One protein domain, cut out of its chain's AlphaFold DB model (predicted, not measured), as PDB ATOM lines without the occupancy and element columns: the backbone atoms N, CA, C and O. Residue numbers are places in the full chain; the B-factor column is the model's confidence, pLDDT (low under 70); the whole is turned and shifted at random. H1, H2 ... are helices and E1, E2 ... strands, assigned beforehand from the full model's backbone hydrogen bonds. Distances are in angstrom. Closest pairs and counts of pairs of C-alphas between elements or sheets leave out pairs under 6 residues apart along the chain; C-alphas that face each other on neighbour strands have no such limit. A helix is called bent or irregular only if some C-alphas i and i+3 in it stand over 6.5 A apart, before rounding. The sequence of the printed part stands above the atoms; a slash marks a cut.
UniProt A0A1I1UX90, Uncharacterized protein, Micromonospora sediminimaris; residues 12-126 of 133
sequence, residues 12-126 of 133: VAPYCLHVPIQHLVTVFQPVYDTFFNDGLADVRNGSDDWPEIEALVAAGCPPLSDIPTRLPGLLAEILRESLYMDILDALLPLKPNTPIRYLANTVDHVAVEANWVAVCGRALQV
ATOM      1  N   VAL A  12      14.570 100.941 246.148       93.25
ATOM      2  CA  VAL A  12      15.526 100.129 246.914       93.25
ATOM      3  C   VAL A  12      16.704  99.759 246.013       93.25
ATOM      4  O   VAL A  12      16.502  99.311 244.885       93.25
ATOM      5  N   ALA A  13      17.930  99.908 246.511       93.12
ATOM      6  CA  ALA A  13      19.152  99.503 245.823       93.12
ATOM      7  C   ALA A  13      20.043  98.654 246.746       93.12
ATOM      8  O   ALA A  13      20.178  98.986 247.926       93.12
ATOM      9  N   PRO A  14      20.670  97.571 246.252       95.94
ATOM     10  CA  PRO A  14      21.646  96.830 247.041       95.94
ATOM     11  C   PRO A  14      22.922  97.661 247.228       95.94
ATOM     12  O   PRO A  14      23.329  98.404 246.332       95.94
ATOM     13  N   TYR A  15      23.587  97.495 248.366       95.25
ATOM     14  CA  TYR A  15      24.907  98.061 248.622       95.25
ATOM     15  C   TYR A  15      25.832  97.010 249.235       95.25
ATOM     16  O   TYR A  15      25.376  96.056 249.868       95.25
ATOM     17  N   CYS A  16      27.141  97.206 249.073       96.31
ATOM     18  CA  CYS A  16      28.118  96.503 249.889       96.31
ATOM     19  C   CYS A  16      29.349  97.366 250.181       96.31
ATOM     20  O   CYS A  16      30.064  97.792 249.269       96.31
ATOM     21  N   LEU A  17      29.587  97.627 251.466       95.69
ATOM     22  CA  LEU A  17      30.731  98.379 251.967       95.69
ATOM     23  C   LEU A  17      31.881  97.415 252.222       95.69
ATOM     24  O   LEU A  17      31.745  96.521 253.048       95.69
ATOM     25  N   HIS A  18      33.012  97.618 251.551       96.38
ATOM     26  CA  HIS A  18      34.244  96.891 251.843       96.38
ATOM     27  C   HIS A  18      35.137  97.782 252.701       96.38
ATOM     28  O   HIS A  18      35.638  98.808 252.236       96.38
ATOM     29  N   VAL A  19      35.306  97.401 253.962       96.00
ATOM     30  CA  VAL A  19      35.956  98.213 254.988       96.00
ATOM     31  C   VAL A  19      37.250  97.535 255.426       96.00
ATOM     32  O   VAL A  19      37.204  96.388 255.867       96.00
ATOM     33  N   PRO A  20      38.412  98.205 255.363       96.94
ATOM     34  CA  PRO A  20      39.642  97.661 255.934       96.94
ATOM     35  C   PRO A  20      39.493  97.401 257.440       96.94
ATOM     36  O   PRO A  20      38.974  98.268 258.145       96.94
ATOM     37  N   ILE A  21      40.010  96.275 257.955       94.75
ATOM     38  CA  ILE A  21      39.907  95.938 259.395       94.75
ATOM     39  C   ILE A  21      40.396  97.084 260.279       94.75
ATOM     40  O   ILE A  21      39.747  97.432 261.258       94.75
ATOM     41  N   GLN A  22      41.514  97.714 259.918       94.81
ATOM     42  CA  GLN A  22      42.064  98.826 260.696       94.81
ATOM     43  C   GLN A  22      41.074  99.990 260.816       94.81
ATOM     44  O   GLN A  22      40.956 100.593 261.883       94.81
ATOM     45  N   HIS A  23      40.348 100.294 259.737       95.38
ATOM     46  CA  HIS A  23      39.343 101.348 259.758       95.38
ATOM     47  C   HIS A  23      38.142 100.943 260.608       95.38
ATOM     48  O   HIS A  23      37.744 101.728 261.463       95.38
ATOM     49  N   LEU A  24      37.643  99.711 260.437       95.19
ATOM     50  CA  LEU A  24      36.570  99.150 261.260       95.19
ATOM     51  C   LEU A  24      36.905  99.266 262.749       95.19
ATOM     52  O   LEU A  24      36.154  99.885 263.490       95.19
ATOM     53  N   VAL A  25      38.055  98.733 263.171       94.81
ATOM     54  CA  VAL A  25      38.505  98.788 264.569       94.81
ATOM     55  C   VAL A  25      38.560 100.238 265.050       94.81
ATOM     56  O   VAL A  25      38.022 100.548 266.103       94.81
ATOM     57  N   THR A  26      39.130 101.149 264.258       95.62
ATOM     58  CA  THR A  26      39.259 102.565 264.647       95.62
ATOM     59  C   THR A  26      37.911 103.233 264.919       95.62
ATOM     60  O   THR A  26      37.790 103.970 265.896       95.62
ATOM     61  N   VAL A  27      36.912 103.024 264.057       94.69
ATOM     62  CA  VAL A  27      35.623 103.732 264.170       94.69
ATOM     63  C   VAL A  27      34.625 103.013 265.069       94.69
ATOM     64  O   VAL A  27      33.761 103.658 265.654       94.69
ATOM     65  N   PHE A  28      34.748 101.692 265.195       94.56
ATOM     66  CA  PHE A  28      33.765 100.852 265.868       94.56
ATOM     67  C   PHE A  28      34.152 100.479 267.303       94.56
ATOM     68  O   PHE A  28      33.281 100.085 268.075       94.56
ATOM     69  N   GLN A  29      35.423 100.649 267.698       94.75
ATOM     70  CA  GLN A  29      35.891 100.346 269.057       94.75
ATOM     71  C   GLN A  29      34.991 100.924 270.163       94.75
ATOM     72  O   GLN A  29      34.625 100.158 271.049       94.75
ATOM     73  N   PRO A  30      34.575 102.210 270.129       93.94
ATOM     74  CA  PRO A  30      33.779 102.768 271.221       93.94
ATOM     75  C   PRO A  30      32.418 102.083 271.372       93.94
ATOM     76  O   PRO A  30      31.967 101.847 272.487       93.94
ATOM     77  N   VAL A  31      31.785 101.739 270.246       94.31
ATOM     78  CA  VAL A  31      30.493 101.041 270.211       94.31
ATOM     79  C   VAL A  31      30.649  99.624 270.753       94.31
ATOM     80  O   VAL A  31      29.893  99.200 271.626       94.31
ATOM     81  N   TYR A  32      31.661  98.908 270.261       94.25
ATOM     82  CA  TYR A  32      31.963  97.553 270.703       94.25
ATOM     83  C   TYR A  32      32.275  97.494 272.203       94.25
ATOM     84  O   TYR A  32      31.805  96.587 272.883       94.25
ATOM     85  N   ASP A  33      33.030  98.458 272.733       94.81
ATOM     86  CA  ASP A  33      33.374  98.499 274.154       94.81
ATOM     87  C   ASP A  33      32.130  98.671 275.029       94.81
ATOM     88  O   ASP A  33      32.012  97.998 276.052       94.81
ATOM     89  N   THR A  34      31.190  99.539 274.645       94.38
ATOM     90  CA  THR A  34      29.917  99.682 275.367       94.38
ATOM     91  C   THR A  34      29.124  98.379 275.332       94.38
ATOM     92  O   THR A  34      28.809  97.841 276.390       94.38
ATOM     93  N   PHE A  35      28.905  97.820 274.138       94.06
ATOM     94  CA  PHE A  35      28.212  96.542 273.952       94.06
ATOM     95  C   PHE A  35      28.816  95.420 274.805       94.06
ATOM     96  O   PHE A  35      28.109  94.728 275.537       94.06
ATOM     97  N   PHE A  36      30.139  95.261 274.750       94.44
ATOM     98  CA  PHE A  36      30.827  94.191 275.455       94.44
ATOM     99  C   PHE A  36      30.757  94.361 276.974       94.44
ATOM    100  O   PHE A  36      30.557  93.383 277.690       94.44
ATOM    101  N   ASN A  37      30.915  95.585 277.484       93.69
ATOM    102  CA  ASN A  37      30.869  95.837 278.923       93.69
ATOM    103  C   ASN A  37      29.461  95.660 279.502       93.69
ATOM    104  O   ASN A  37      29.335  95.081 280.585       93.69
ATOM    105  N   ASP A  38      28.433  96.116 278.785       92.06
ATOM    106  CA  ASP A  38      27.036  95.967 279.199       92.06
ATOM    107  C   ASP A  38      26.644  94.483 279.209       92.06
ATOM    108  O   ASP A  38      26.225  93.954 280.240       92.06
ATOM    109  N   GLY A  39      26.919  93.766 278.117       90.88
ATOM    110  CA  GLY A  39      26.651  92.332 278.037       90.88
ATOM    111  C   GLY A  39      27.443  91.515 279.064       90.88
ATOM    112  O   GLY A  39      26.918  90.589 279.680       90.88
ATOM    113  N   LEU A  40      28.703  91.875 279.337       91.50
ATOM    114  CA  LEU A  40      29.506  91.204 280.364       91.50
ATOM    115  C   LEU A  40      28.936  91.413 281.774       91.50
ATOM    116  O   LEU A  40      29.056  90.520 282.619       91.50
ATOM    117  N   ALA A  41      28.350  92.580 282.058       90.19
ATOM    118  CA  ALA A  41      27.678  92.832 283.328       90.19
ATOM    119  C   ALA A  41      26.433  91.946 283.479       90.19
ATOM    120  O   ALA A  41      26.237  91.357 284.544       90.19
ATOM    121  N   ASP A  42      25.656  91.781 282.410       87.81
ATOM    122  CA  ASP A  42      24.449  90.951 282.397       87.81
ATOM    123  C   ASP A  42      24.754  89.455 282.530       87.81
ATOM    124  O   ASP A  42      24.174  88.785 283.388       87.81
ATOM    125  N   VAL A  43      25.731  88.939 281.776       86.75
ATOM    126  CA  VAL A  43      26.175  87.535 281.880       86.75
ATOM    127  C   VAL A  43      26.670  87.226 283.299       86.75
ATOM    128  O   VAL A  43      26.369  86.176 283.865       86.75
ATOM    129  N   ARG A  44      27.376  88.164 283.947       84.19
ATOM    130  CA  ARG A  44      27.812  88.010 285.352       84.19
ATOM    131  C   ARG A  44      26.654  87.964 286.346       84.19
ATOM    132  O   ARG A  44      26.807  87.368 287.411       84.19
ATOM    133  N   ASN A  45      25.527  88.580 286.009       85.94
ATOM    134  CA  ASN A  45      24.309  88.551 286.812       85.94
ATOM    135  C   ASN A  45      23.435  87.314 286.519       85.94
ATOM    136  O   ASN A  45      22.393  87.158 287.155       85.94
ATOM    137  N   GLY A  46      23.877  86.420 285.623       76.50
ATOM    138  CA  GLY A  46      23.203  85.162 285.298       76.50
ATOM    139  C   GLY A  46      22.103  85.291 284.244       76.50
ATOM    140  O   GLY A  46      21.146  84.522 284.298       76.50
ATOM    141  N   SER A  47      22.201  86.275 283.345       76.69
ATOM    142  CA  SER A  47      21.355  86.335 282.149       76.69
ATOM    143  C   SER A  47      21.954  85.494 281.017       76.69
ATOM    144  O   SER A  47      23.136  85.651 280.711       76.69
ATOM    145  N   ASP A  48      21.119  84.667 280.381       71.00
ATOM    146  CA  ASP A  48      21.457  83.853 279.198       71.00
ATOM    147  C   ASP A  48      21.119  84.589 277.877       71.00
ATOM    148  O   ASP A  48      21.054  83.984 276.807       71.00
ATOM    149  N   ASP A  49      20.857  85.902 277.929       81.62
ATOM    150  CA  ASP A  49      20.365  86.674 276.776       81.62
ATOM    151  C   ASP A  49      21.474  87.102 275.788       81.62
ATOM    152  O   ASP A  49      21.171  87.721 274.768       81.62
ATOM    153  N   TRP A  50      22.746  86.775 276.061       87.56
ATOM    154  CA  TRP A  50      23.913  87.292 275.326       87.56
ATOM    155  C   TRP A  50      24.884  86.186 274.848       87.56
ATOM    156  O   TRP A  50      26.025  86.097 275.324       87.56
ATOM    157  N   PRO A  51      24.477  85.322 273.897       90.19
ATOM    158  CA  PRO A  51      25.290  84.189 273.433       90.19
ATOM    159  C   PRO A  51      26.619  84.604 272.772       90.19
ATOM    160  O   PRO A  51      27.603  83.862 272.787       90.19
ATOM    161  N   GLU A  52      26.679  85.803 272.200       92.19
ATOM    162  CA  GLU A  52      27.872  86.367 271.565       92.19
ATOM    163  C   GLU A  52      28.897  86.778 272.624       92.19
ATOM    164  O   GLU A  52      30.098  86.532 272.474       92.19
ATOM    165  N   ILE A  53      28.421  87.364 273.725       93.50
ATOM    166  CA  ILE A  53      29.251  87.727 274.875       93.50
ATOM    167  C   ILE A  53      29.804  86.474 275.548       93.50
ATOM    168  O   ILE A  53      30.996  86.426 275.853       93.50
ATOM    169  N   GLU A  54      28.991  85.435 275.729       91.88
ATOM    170  CA  GLU A  54      29.463  84.148 276.247       91.88
ATOM    171  C   GLU A  54      30.568  83.548 275.373       91.88
ATOM    172  O   GLU A  54      31.600  83.106 275.890       91.88
ATOM    173  N   ALA A  55      30.406  83.586 274.047       92.94
ATOM    174  CA  ALA A  55      31.426  83.125 273.111       92.94
ATOM    175  C   ALA A  55      32.727  83.944 273.220       92.94
ATOM    176  O   ALA A  55      33.824  83.374 273.204       92.94
ATOM    177  N   LEU A  56      32.631  85.268 273.398       94.31
ATOM    178  CA  LEU A  56      33.790  86.136 273.638       94.31
ATOM    179  C   LEU A  56      34.483  85.816 274.970       94.31
ATOM    180  O   LEU A  56      35.715  85.758 275.020       94.31
ATOM    181  N   VAL A  57      33.717  85.560 276.032       92.94
ATOM    182  CA  VAL A  57      34.240  85.152 277.344       92.94
ATOM    183  C   VAL A  57      34.946  83.799 277.245       92.94
ATOM    184  O   VAL A  57      36.083  83.668 277.705       92.94
ATOM    185  N   ALA A  58      34.335  82.816 276.580       92.62
ATOM    186  CA  ALA A  58      34.927  81.499 276.345       92.62
ATOM    187  C   ALA A  58      36.235  81.575 275.535       92.62
ATOM    188  O   ALA A  58      37.148  80.775 275.744       92.62
ATOM    189  N   ALA A  59      36.366  82.570 274.654       93.62
ATOM    190  CA  ALA A  59      37.582  82.839 273.890       93.62
ATOM    191  C   ALA A  59      38.651  83.665 274.643       93.62
ATOM    192  O   ALA A  59      39.714  83.965 274.077       93.62
ATOM    193  N   GLY A  60      38.394  84.020 275.907       94.38
ATOM    194  CA  GLY A  60      39.311  84.762 276.774       94.38
ATOM    195  C   GLY A  60      39.244  86.283 276.618       94.38
ATOM    196  O   GLY A  60      40.259  86.943 276.828       94.38
ATOM    197  N   CYS A  61      38.087  86.829 276.232       92.94
ATOM    198  CA  CYS A  61      37.837  88.264 276.060       92.94
ATOM    199  C   CYS A  61      38.863  88.958 275.138       92.94
ATOM    200  O   CYS A  61      39.549  89.889 275.573       92.94
ATOM    201  N   PRO A  62      39.025  88.502 273.879       94.31
ATOM    202  CA  PRO A  62      39.946  89.144 272.945       94.31
ATOM    203  C   PRO A  62      39.554  90.612 272.691       94.31
ATOM    204  O   PRO A  62      38.361  90.916 272.614       94.31
ATOM    205  N   PRO A  63      40.525  91.527 272.506       93.88
ATOM    206  CA  PRO A  63      40.223  92.882 272.056       93.88
ATOM    207  C   PRO A  63      39.667  92.854 270.628       93.88
ATOM    208  O   PRO A  63      40.003  91.959 269.848       93.88
ATOM    209  N   LEU A  64      38.877  93.869 270.252       94.12
ATOM    210  CA  LEU A  64      38.249  93.964 268.926       94.12
ATOM    211  C   LEU A  64      39.250  93.812 267.771       94.12
ATOM    212  O   LEU A  64      38.909  93.220 266.754       94.12
ATOM    213  N   SER A  65      40.489  94.287 267.927       94.62
ATOM    214  CA  SER A  65      41.552  94.135 266.922       94.62
ATOM    215  C   SER A  65      41.869  92.683 266.561       94.62
ATOM    216  O   SER A  65      42.298  92.409 265.440       94.62
ATOM    217  N   ASP A  66      41.656  91.757 267.493       94.44
ATOM    218  CA  ASP A  66      42.062  90.359 267.359       94.44
ATOM    219  C   ASP A  66      40.910  89.476 266.863       94.44
ATOM    220  O   ASP A  66      41.147  88.421 266.265       94.44
ATOM    221  N   ILE A  67      39.661  89.903 267.078       94.75
ATOM    222  CA  ILE A  67      38.449  89.156 266.706       94.75
ATOM    223  C   ILE A  67      38.384  88.873 265.196       94.75
ATOM    224  O   ILE A  67      38.153  87.713 264.859       94.75
ATOM    225  N   PRO A  68      38.666  89.822 264.274       94.31
ATOM    226  CA  PRO A  68      38.631  89.550 262.836       94.31
ATOM    227  C   PRO A  68      39.510  88.373 262.402       94.31
ATOM    228  O   PRO A  68      39.191  87.688 261.440       94.31
ATOM    229  N   THR A  69      40.616  88.126 263.111       93.31
ATOM    230  CA  THR A  69      41.539  87.028 262.783       93.31
ATOM    231  C   THR A  69      41.216  85.757 263.565       93.31
ATOM    232  O   THR A  69      41.313  84.657 263.028       93.31
ATOM    233  N   ARG A  70      40.854  85.885 264.848       94.38
ATOM    234  CA  ARG A  70      40.648  84.736 265.743       94.38
ATOM    235  C   ARG A  70      39.249  84.140 265.639       94.38
ATOM    236  O   ARG A  70      39.101  82.931 265.770       94.38
ATOM    237  N   LEU A  71      38.240  84.988 265.465       95.56
ATOM    238  CA  LEU A  71      36.818  84.653 265.536       95.56
ATOM    239  C   LEU A  71      36.019  85.418 264.453       95.56
ATOM    240  O   LEU A  71      35.062  86.121 264.781       95.56
ATOM    241  N   PRO A  72      36.382  85.310 263.158       95.56
ATOM    242  CA  PRO A  72      35.744  86.090 262.091       95.56
ATOM    243  C   PRO A  72      34.231  85.857 261.993       95.56
ATOM    244  O   PRO A  72      33.480  86.803 261.770       95.56
ATOM    245  N   GLY A  73      33.776  84.615 262.205       95.81
ATOM    246  CA  GLY A  73      32.349  84.277 262.202       95.81
ATOM    247  C   GLY A  73      31.576  84.978 263.321       95.81
ATOM    248  O   GLY A  73      30.533  85.564 263.060       95.81
ATOM    249  N   LEU A  74      32.141  85.011 264.530       95.88
ATOM    250  CA  LEU A  74      31.530  85.694 265.671       95.88
ATOM    251  C   LEU A  74      31.459  87.207 265.447       95.88
ATOM    252  O   LEU A  74      30.443  87.825 265.741       95.88
ATOM    253  N   LEU A  75      32.509  87.811 264.874       96.06
ATOM    254  CA  LEU A  75      32.458  89.226 264.504       96.06
ATOM    255  C   LEU A  75      31.353  89.490 263.474       96.06
ATOM    256  O   LEU A  75      30.619  90.463 263.610       96.06
ATOM    257  N   ALA A  76      31.219  88.631 262.460       96.38
ATOM    258  CA  ALA A  76      30.166  88.771 261.458       96.38
ATOM    259  C   ALA A  76      28.762  88.686 262.078       96.38
ATOM    260  O   ALA A  76      27.884  89.460 261.702       96.38
ATOM    261  N   GLU A  77      28.558  87.782 263.037       95.44
ATOM    262  CA  GLU A  77      27.297  87.633 263.768       95.44
ATOM    263  C   GLU A  77      26.991  88.857 264.633       95.44
ATOM    264  O   GLU A  77      25.920  89.435 264.475       95.44
ATOM    265  N   ILE A  78      27.945  89.321 265.448       95.25
ATOM    266  CA  ILE A  78      27.783  90.523 266.286       95.25
ATOM    267  C   ILE A  78      27.390  91.732 265.430       95.25
ATOM    268  O   ILE A  78      26.439  92.447 265.749       95.25
ATOM    269  N   LEU A  79      28.094  91.957 264.316       95.19
ATOM    270  CA  LEU A  79      27.821  93.085 263.423       95.19
ATOM    271  C   LEU A  79      26.467  92.972 262.709       95.19
ATOM    272  O   LEU A  79      25.891  93.994 262.351       95.19
ATOM    273  N   ARG A  80      25.971  91.755 262.460       94.75
ATOM    274  CA  ARG A  80      24.729  91.521 261.707       94.75
ATOM    275  C   ARG A  80      23.489  91.468 262.593       94.75
ATOM    276  O   ARG A  80      22.439  91.923 262.163       94.75
ATOM    277  N   GLU A  81      23.594  90.886 263.779       91.81
ATOM    278  CA  GLU A  81      22.438  90.580 264.628       91.81
ATOM    279  C   GLU A  81      22.323  91.549 265.805       91.81
ATOM    280  O   GLU A  81      21.227  92.012 266.113       91.81
ATOM    281  N   SER A  82      23.448  91.920 266.419       91.94
ATOM    282  CA  SER A  82      23.432  92.716 267.650       91.94
ATOM    283  C   SER A  82      23.692  94.203 267.403       91.94
ATOM    284  O   SER A  82      23.101  95.040 268.075       91.94
ATOM    285  N   LEU A  83      24.553  94.542 266.434       92.56
ATOM    286  CA  LEU A  83      25.053  95.910 266.214       92.56
ATOM    287  C   LEU A  83      24.852  96.418 264.775       92.56
ATOM    288  O   LEU A  83      25.613  97.256 264.291       92.56
ATOM    289  N   TYR A  84      23.839  95.913 264.068       91.94
ATOM    290  CA  TYR A  84      23.603  96.213 262.647       91.94
ATOM    291  C   TYR A  84      23.321  97.688 262.342       91.94
ATOM    292  O   TYR A  84      23.665  98.163 261.259       91.94
ATOM    293  N   MET A  85      22.699  98.427 263.265       91.25
ATOM    294  CA  MET A  85      22.531  99.874 263.107       91.25
ATOM    295  C   MET A  85      23.813 100.608 263.472       91.25
ATOM    296  O   MET A  85      24.292 101.428 262.690       91.25
ATOM    297  N   ASP A  86      24.401 100.267 264.618       93.19
ATOM    298  CA  ASP A  86      25.561 100.977 265.147       93.19
ATOM    299  C   ASP A  86      26.773 100.869 264.219       93.19
ATOM    300  O   ASP A  86      27.550 101.817 264.082       93.19
ATOM    301  N   ILE A  87      26.925  99.737 263.519       93.19
ATOM    302  CA  ILE A  87      27.993  99.579 262.532       93.19
ATOM    303  C   ILE A  87      27.809 100.517 261.338       93.19
ATOM    304  O   ILE A  87      28.784 101.086 260.847       93.19
ATOM    305  N   LEU A  88      26.577 100.726 260.875       92.94
ATOM    306  CA  LEU A  88      26.311 101.645 259.773       92.94
ATOM    307  C   LEU A  88      26.514 103.096 260.197       92.94
ATOM    308  O   LEU A  88      27.118 103.851 259.439       92.94
ATOM    309  N   ASP A  89      26.104 103.460 261.409       91.69
ATOM    310  CA  ASP A  89      26.324 104.804 261.948       91.69
ATOM    311  C   ASP A  89      27.817 105.106 262.139       91.69
ATOM    312  O   ASP A  89      28.276 106.209 261.826       91.69
ATOM    313  N   ALA A  90      28.603 104.117 262.579       92.06
ATOM    314  CA  ALA A  90      30.051 104.250 262.715       92.06
ATOM    315  C   ALA A  90      30.768 104.362 261.356       92.06
ATOM    316  O   ALA A  90      31.704 105.154 261.209       92.06
ATOM    317  N   LEU A  91      30.347 103.580 260.354       91.44
ATOM    318  CA  LEU A  91      30.978 103.548 259.027       91.44
ATOM    319  C   LEU A  91      30.541 104.696 258.110       91.44
ATOM    320  O   LEU A  91      31.329 105.171 257.291       91.44
ATOM    321  N   LEU A  92      29.286 105.127 258.215       90.06
ATOM    322  CA  LEU A  92      28.665 106.147 257.373       90.06
ATOM    323  C   LEU A  92      28.070 107.273 258.234       90.06
ATOM    324  O   LEU A  92      26.865 107.530 258.164       90.06
ATOM    325  N   PRO A  93      28.895 107.996 259.017       86.12
ATOM    326  CA  PRO A  93      28.392 109.030 259.906       86.12
ATOM    327  C   PRO A  93      27.691 110.131 259.107       86.12
ATOM    328  O   PRO A  93      28.262 110.728 258.182       86.12
ATOM    329  N   LEU A  94      26.448 110.428 259.487       84.62
ATOM    330  CA  LEU A  94      25.662 111.481 258.858       84.62
ATOM    331  C   LEU A  94      26.307 112.840 259.123       84.62
ATOM    332  O   LEU A  94      26.408 113.309 260.257       84.62
ATOM    333  N   LYS A  95      26.737 113.501 258.049       83.50
ATOM    334  CA  LYS A  95      27.285 114.852 258.127       83.50
ATOM    335  C   LYS A  95      26.169 115.878 257.964       83.50
ATOM    336  O   LYS A  95      25.408 115.789 256.994       83.50
ATOM    337  N   PRO A  96      26.099 116.898 258.838       79.62
ATOM    338  CA  PRO A  96      25.159 117.990 258.642       79.62
ATOM    339  C   PRO A  96      25.430 118.654 257.286       79.62
ATOM    340  O   PRO A  96      26.582 118.843 256.892       79.62
ATOM    341  N   ASN A  97      24.361 118.994 256.569       79.44
ATOM    342  CA  ASN A  97      24.391 119.670 255.264       79.44
ATOM    343  C   ASN A  97      24.983 118.863 254.095       79.44
ATOM    344  O   ASN A  97      25.234 119.433 253.034       79.44
ATOM    345  N   THR A  98      25.196 117.553 254.245       81.25
ATOM    346  CA  THR A  98      25.545 116.699 253.101       81.25
ATOM    347  C   THR A  98      24.264 116.136 252.484       81.25
ATOM    348  O   THR A  98      23.503 115.483 253.196       81.25
ATOM    349  N   PRO A  99      23.990 116.370 251.186       82.00
ATOM    350  CA  PRO A  99      22.824 115.786 250.538       82.00
ATOM    351  C   PRO A  99      22.970 114.263 250.491       82.00
ATOM    352  O   PRO A  99      23.932 113.732 249.929       82.00
ATOM    353  N   ILE A 100      22.010 113.558 251.085       84.25
ATOM    354  CA  ILE A 100      21.981 112.096 251.132       84.25
ATOM    355  C   ILE A 100      21.181 111.605 249.932       84.25
ATOM    356  O   ILE A 100      20.005 111.927 249.796       84.25
ATOM    357  N   ARG A 101      21.822 110.823 249.060       86.44
ATOM    358  CA  ARG A 101      21.154 110.177 247.916       86.44
ATOM    359  C   ARG A 101      20.691 108.761 248.228       86.44
ATOM    360  O   ARG A 101      19.676 108.325 247.701       86.44
ATOM    361  N   TYR A 102      21.432 108.062 249.081       88.25
ATOM    362  CA  TYR A 102      21.142 106.698 249.502       88.25
ATOM    363  C   TYR A 102      21.276 106.604 251.016       88.25
ATOM    364  O   TYR A 102      22.285 107.042 251.568       88.25
ATOM    365  N   LEU A 103      20.266 106.035 251.665       90.06
ATOM    366  CA  LEU A 103      20.245 105.765 253.098       90.06
ATOM    367  C   LEU A 103      20.302 104.253 253.314       90.06
ATOM    368  O   LEU A 103      19.405 103.546 252.856       90.06
ATOM    369  N   ALA A 104      21.341 103.751 253.983       91.44
ATOM    370  CA  ALA A 104      21.419 102.334 254.333       91.44
ATOM    371  C   ALA A 104      20.241 101.957 255.252       91.44
ATOM    372  O   ALA A 104      19.942 102.678 256.201       91.44
ATOM    373  N   ASN A 105      19.550 100.860 254.936       90.00
ATOM    374  CA  ASN A 105      18.298 100.460 255.588       90.00
ATOM    375  C   ASN A 105      18.338  99.042 256.168       90.00
ATOM    376  O   ASN A 105      17.538  98.727 257.038       90.00
ATOM    377  N   THR A 106      19.230  98.175 255.686       93.00
ATOM    378  CA  THR A 106      19.443  96.836 256.255       93.00
ATOM    379  C   THR A 106      20.915  96.468 256.278       93.00
ATOM    380  O   THR A 106      21.698  96.994 255.485       93.00
ATOM    381  N   VAL A 107      21.269  95.523 257.148       95.69
ATOM    382  CA  VAL A 107      22.488  94.713 257.055       95.69
ATOM    383  C   VAL A 107      22.034  93.276 256.823       95.69
ATOM    384  O   VAL A 107      21.613  92.589 257.745       95.69
ATOM    385  N   ASP A 108      22.048  92.845 255.565       94.44
ATOM    386  CA  ASP A 108      21.560  91.516 255.184       94.44
ATOM    387  C   ASP A 108      22.685  90.468 255.291       94.44
ATOM    388  O   ASP A 108      22.435  89.295 255.572       94.44
ATOM    389  N   HIS A 109      23.939  90.880 255.071       96.06
ATOM    390  CA  HIS A 109      25.095  89.990 255.087       96.06
ATOM    391  C   HIS A 109      26.355  90.696 255.591       96.06
ATOM    392  O   HIS A 109      26.638  91.829 255.200       96.06
ATOM    393  N   VAL A 110      27.138  89.985 256.405       97.00
ATOM    394  CA  VAL A 110      28.472  90.407 256.836       97.00
ATOM    395  C   VAL A 110      29.461  89.283 256.543       97.00
ATOM    396  O   VAL A 110      29.222  88.138 256.923       97.00
ATOM    397  N   ALA A 111      30.568  89.614 255.883       96.56
ATOM    398  CA  ALA A 111      31.688  88.703 255.668       96.56
ATOM    399  C   ALA A 111      32.959  89.315 256.249       96.56
ATOM    400  O   ALA A 111      33.252  90.485 256.007       96.56
ATOM    401  N   VAL A 112      33.714  88.525 257.007       96.19
ATOM    402  CA  VAL A 112      34.957  88.956 257.650       96.19
ATOM    403  C   VAL A 112      36.105  88.149 257.068       96.19
ATOM    404  O   VAL A 112      36.140  86.927 257.186       96.19
ATOM    405  N   GLU A 113      37.047  88.857 256.462       92.38
ATOM    406  CA  GLU A 113      38.302  88.329 255.943       92.38
ATOM    407  C   GLU A 113      39.474  88.948 256.710       92.38
ATOM    408  O   GLU A 113      39.332  89.963 257.396       92.38
ATOM    409  N   ALA A 114      40.672  88.381 256.555       82.62
ATOM    410  CA  ALA A 114      41.848  88.793 257.332       82.62
ATOM    411  C   ALA A 114      42.177  90.300 257.243       82.62
ATOM    412  O   ALA A 114      42.735  90.867 258.179       82.62
ATOM    413  N   ASN A 115      41.839  90.957 256.127       91.88
ATOM    414  CA  ASN A 115      42.206  92.354 255.865       91.88
ATOM    415  C   ASN A 115      41.011  93.299 255.683       91.88
ATOM    416  O   ASN A 115      41.201  94.520 255.671       91.88
ATOM    417  N   TRP A 116      39.790  92.778 255.562       95.50
ATOM    418  CA  TRP A 116      38.602  93.594 255.333       95.50
ATOM    419  C   TRP A 116      37.326  92.923 255.850       95.50
ATOM    420  O   TRP A 116      37.257  91.704 255.975       95.50
ATOM    421  N   VAL A 117      36.306  93.735 256.114       96.69
ATOM    422  CA  VAL A 117      34.928  93.300 256.362       96.69
ATOM    423  C   VAL A 117      34.036  93.833 255.249       96.69
ATOM    424  O   VAL A 117      34.131  95.007 254.889       96.69
ATOM    425  N   ALA A 118      33.188  92.973 254.692       97.38
ATOM    426  CA  ALA A 118      32.085  93.389 253.843       97.38
ATOM    427  C   ALA A 118      30.817  93.492 254.681       97.38
ATOM    428  O   ALA A 118      30.432  92.520 255.326       97.38
ATOM    429  N   VAL A 119      30.159  94.647 254.631       97.00
ATOM    430  CA  VAL A 119      28.819  94.864 255.186       97.00
ATOM    431  C   VAL A 119      27.901  95.158 254.010       97.00
ATOM    432  O   VAL A 119      28.018  96.210 253.375       97.00
ATOM    433  N   CYS A 120      27.031  94.211 253.676       97.12
ATOM    434  CA  CYS A 120      26.115  94.331 252.554       97.12
ATOM    435  C   CYS A 120      24.657  94.374 253.027       97.12
ATOM    436  O   CYS A 120      24.272  93.729 254.004       97.12
ATOM    437  N   GLY A 121      23.821  95.081 252.277       96.06
ATOM    438  CA  GLY A 121      22.389  95.140 252.538       96.06
ATOM    439  C   GLY A 121      21.652  95.955 251.490       96.06
ATOM    440  O   GLY A 121      22.084  96.066 250.340       96.06
ATOM    441  N   ARG A 122      20.535  96.552 251.897       95.19
ATOM    442  CA  ARG A 122      19.694  97.395 251.050       95.19
ATOM    443  C   ARG A 122      19.714  98.829 251.540       95.19
ATOM    444  O   ARG A 122      19.649  99.101 252.736       95.19
ATOM    445  N   ALA A 123      19.799  99.749 250.594       93.62
ATOM    446  CA  ALA A 123      19.684 101.174 250.812       93.62
ATOM    447  C   ALA A 123      18.438 101.706 250.108       93.62
ATOM    448  O   ALA A 123      18.033 101.208 249.056       93.62
ATOM    449  N   LEU A 124      17.846 102.744 250.682       92.12
ATOM    450  CA  LEU A 124      16.749 103.479 250.080       92.12
ATOM    451  C   LEU A 124      17.305 104.690 249.339       92.12
ATOM    452  O   LEU A 124      18.054 105.488 249.905       92.12
ATOM    453  N   GLN A 125      16.928 104.837 248.075       91.12
ATOM    454  CA  GLN A 125      17.203 106.037 247.308       91.12
ATOM    455  C   GLN A 125      16.272 107.151 247.783       91.12
ATOM    456  O   GLN A 125      15.048 107.033 247.683       91.12
ATOM    457  N   VAL A 126      16.864 108.229 248.289       86.44
ATOM    458  CA  VAL A 126      16.130 109.418 248.717       86.44
ATOM    459  C   VAL A 126      15.601 110.112 247.457       86.44
ATOM    460  O   VAL A 126      16.402 110.426 246.571       86.44
TER     461      VAL A 126
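AT A GLANCE: This is residues 12 to 126 of the 133 residues of an uncharacterized protein of Micromonospora sediminimaris (UniProt A0A1I1UX90). A twisted four-strand sheet makes a wall at one end, with H4 and H5 packed over one face and the other face bare of helices. The long, kinked H1 starts at the sheet and reaches away from it to the far end, where H2 crosses it; short H3 sits by the start of H4. The printed part has 115 residues, with five named helices and four named strands; along the chain E1 comes first, then the helices H1 to H5, then E2, E3 and E4; the sheet is branched, with E1, E2 and E3 each an antiparallel neighbour of E4, and the class is mixed, helices and strands. The whole is compact, with a radius of gyration of the C-alphas of 14.9 A, and elongated, spanning 45 by 29 by 23 A.

IN THESE COORDINATES: E1, residues 12 to 20, begins at C-alpha 12 (15.526, 100.129, 246.914) and is 25.9 A long. H1, residues 21 to 44, is 29.7 A long and ends at C-alpha 44 (27.812, 88.010, 285.352); it is irregular, with C-alphas 27 and 30 7.4 A apart, and has a kink of 63 degrees near residue 28. H2 is residues 51 to 58, H3 residues 67 to 70, H4 residues 72 to 82, 15.0 A long, and H5 residues 84 to 91. E2 is residues 102 to 104 and E3 residues 109 to 112. E4, residues 116 to 125, is 26.0 A long, bends by 57 degrees at residue 122 and ends at C-alpha 125 (17.203, 106.037, 247.308).

HOW THE PARTS SIT: E1 lies on one side of E4, with N 15 and O 121 at 2.9 A. On the other side are E2, with N 103 and O 124 at 2.9 A, and E3, which forms a hairpin with E4, with N 111 and O 118 at 3.0 A. H4 is on the sheet over E3, at a height over the sheet of 7.1 A; its closest C-alphas to E3 are those of Ala 76 and Val 110, 5.2 A. H5 is on the same face at 8.3 A, over none of the strands. H1 only grazes the sheet with residues 21 to 25. With residues 24 to 31 alone it touches H5, Val 27 and Ala 90 having the closest C-alphas at 5.8 A. With residues 36 to 43 alone it touches H2, about perpendicular at 88 degrees; the closest C-alphas are those of Gly 39 and Ile 53, 6.2 A. H2 touches H4, with the C-alphas of Glu 52 and Ile 78 closest at 6.7 A. H3 and H4 only just touch, only at the corner, with 3 pairs of C-alphas within 8 A, the closest those of Ile 67 and Leu 75 at 6.4 A. In H2 and H4 every O i to N i+4 pair is within hydrogen-bond range; H1 has 18 of 20, H5 has 3 of 4, and H3 is too short for such a pair.

THE WHOLE: The C-alphas farthest apart, of Gly 46 and Pro 99, are 46.3 A apart. The printed part has no cut and no long link. The mean pLDDT of the printed part is 92.0, and no printed residue is under 70.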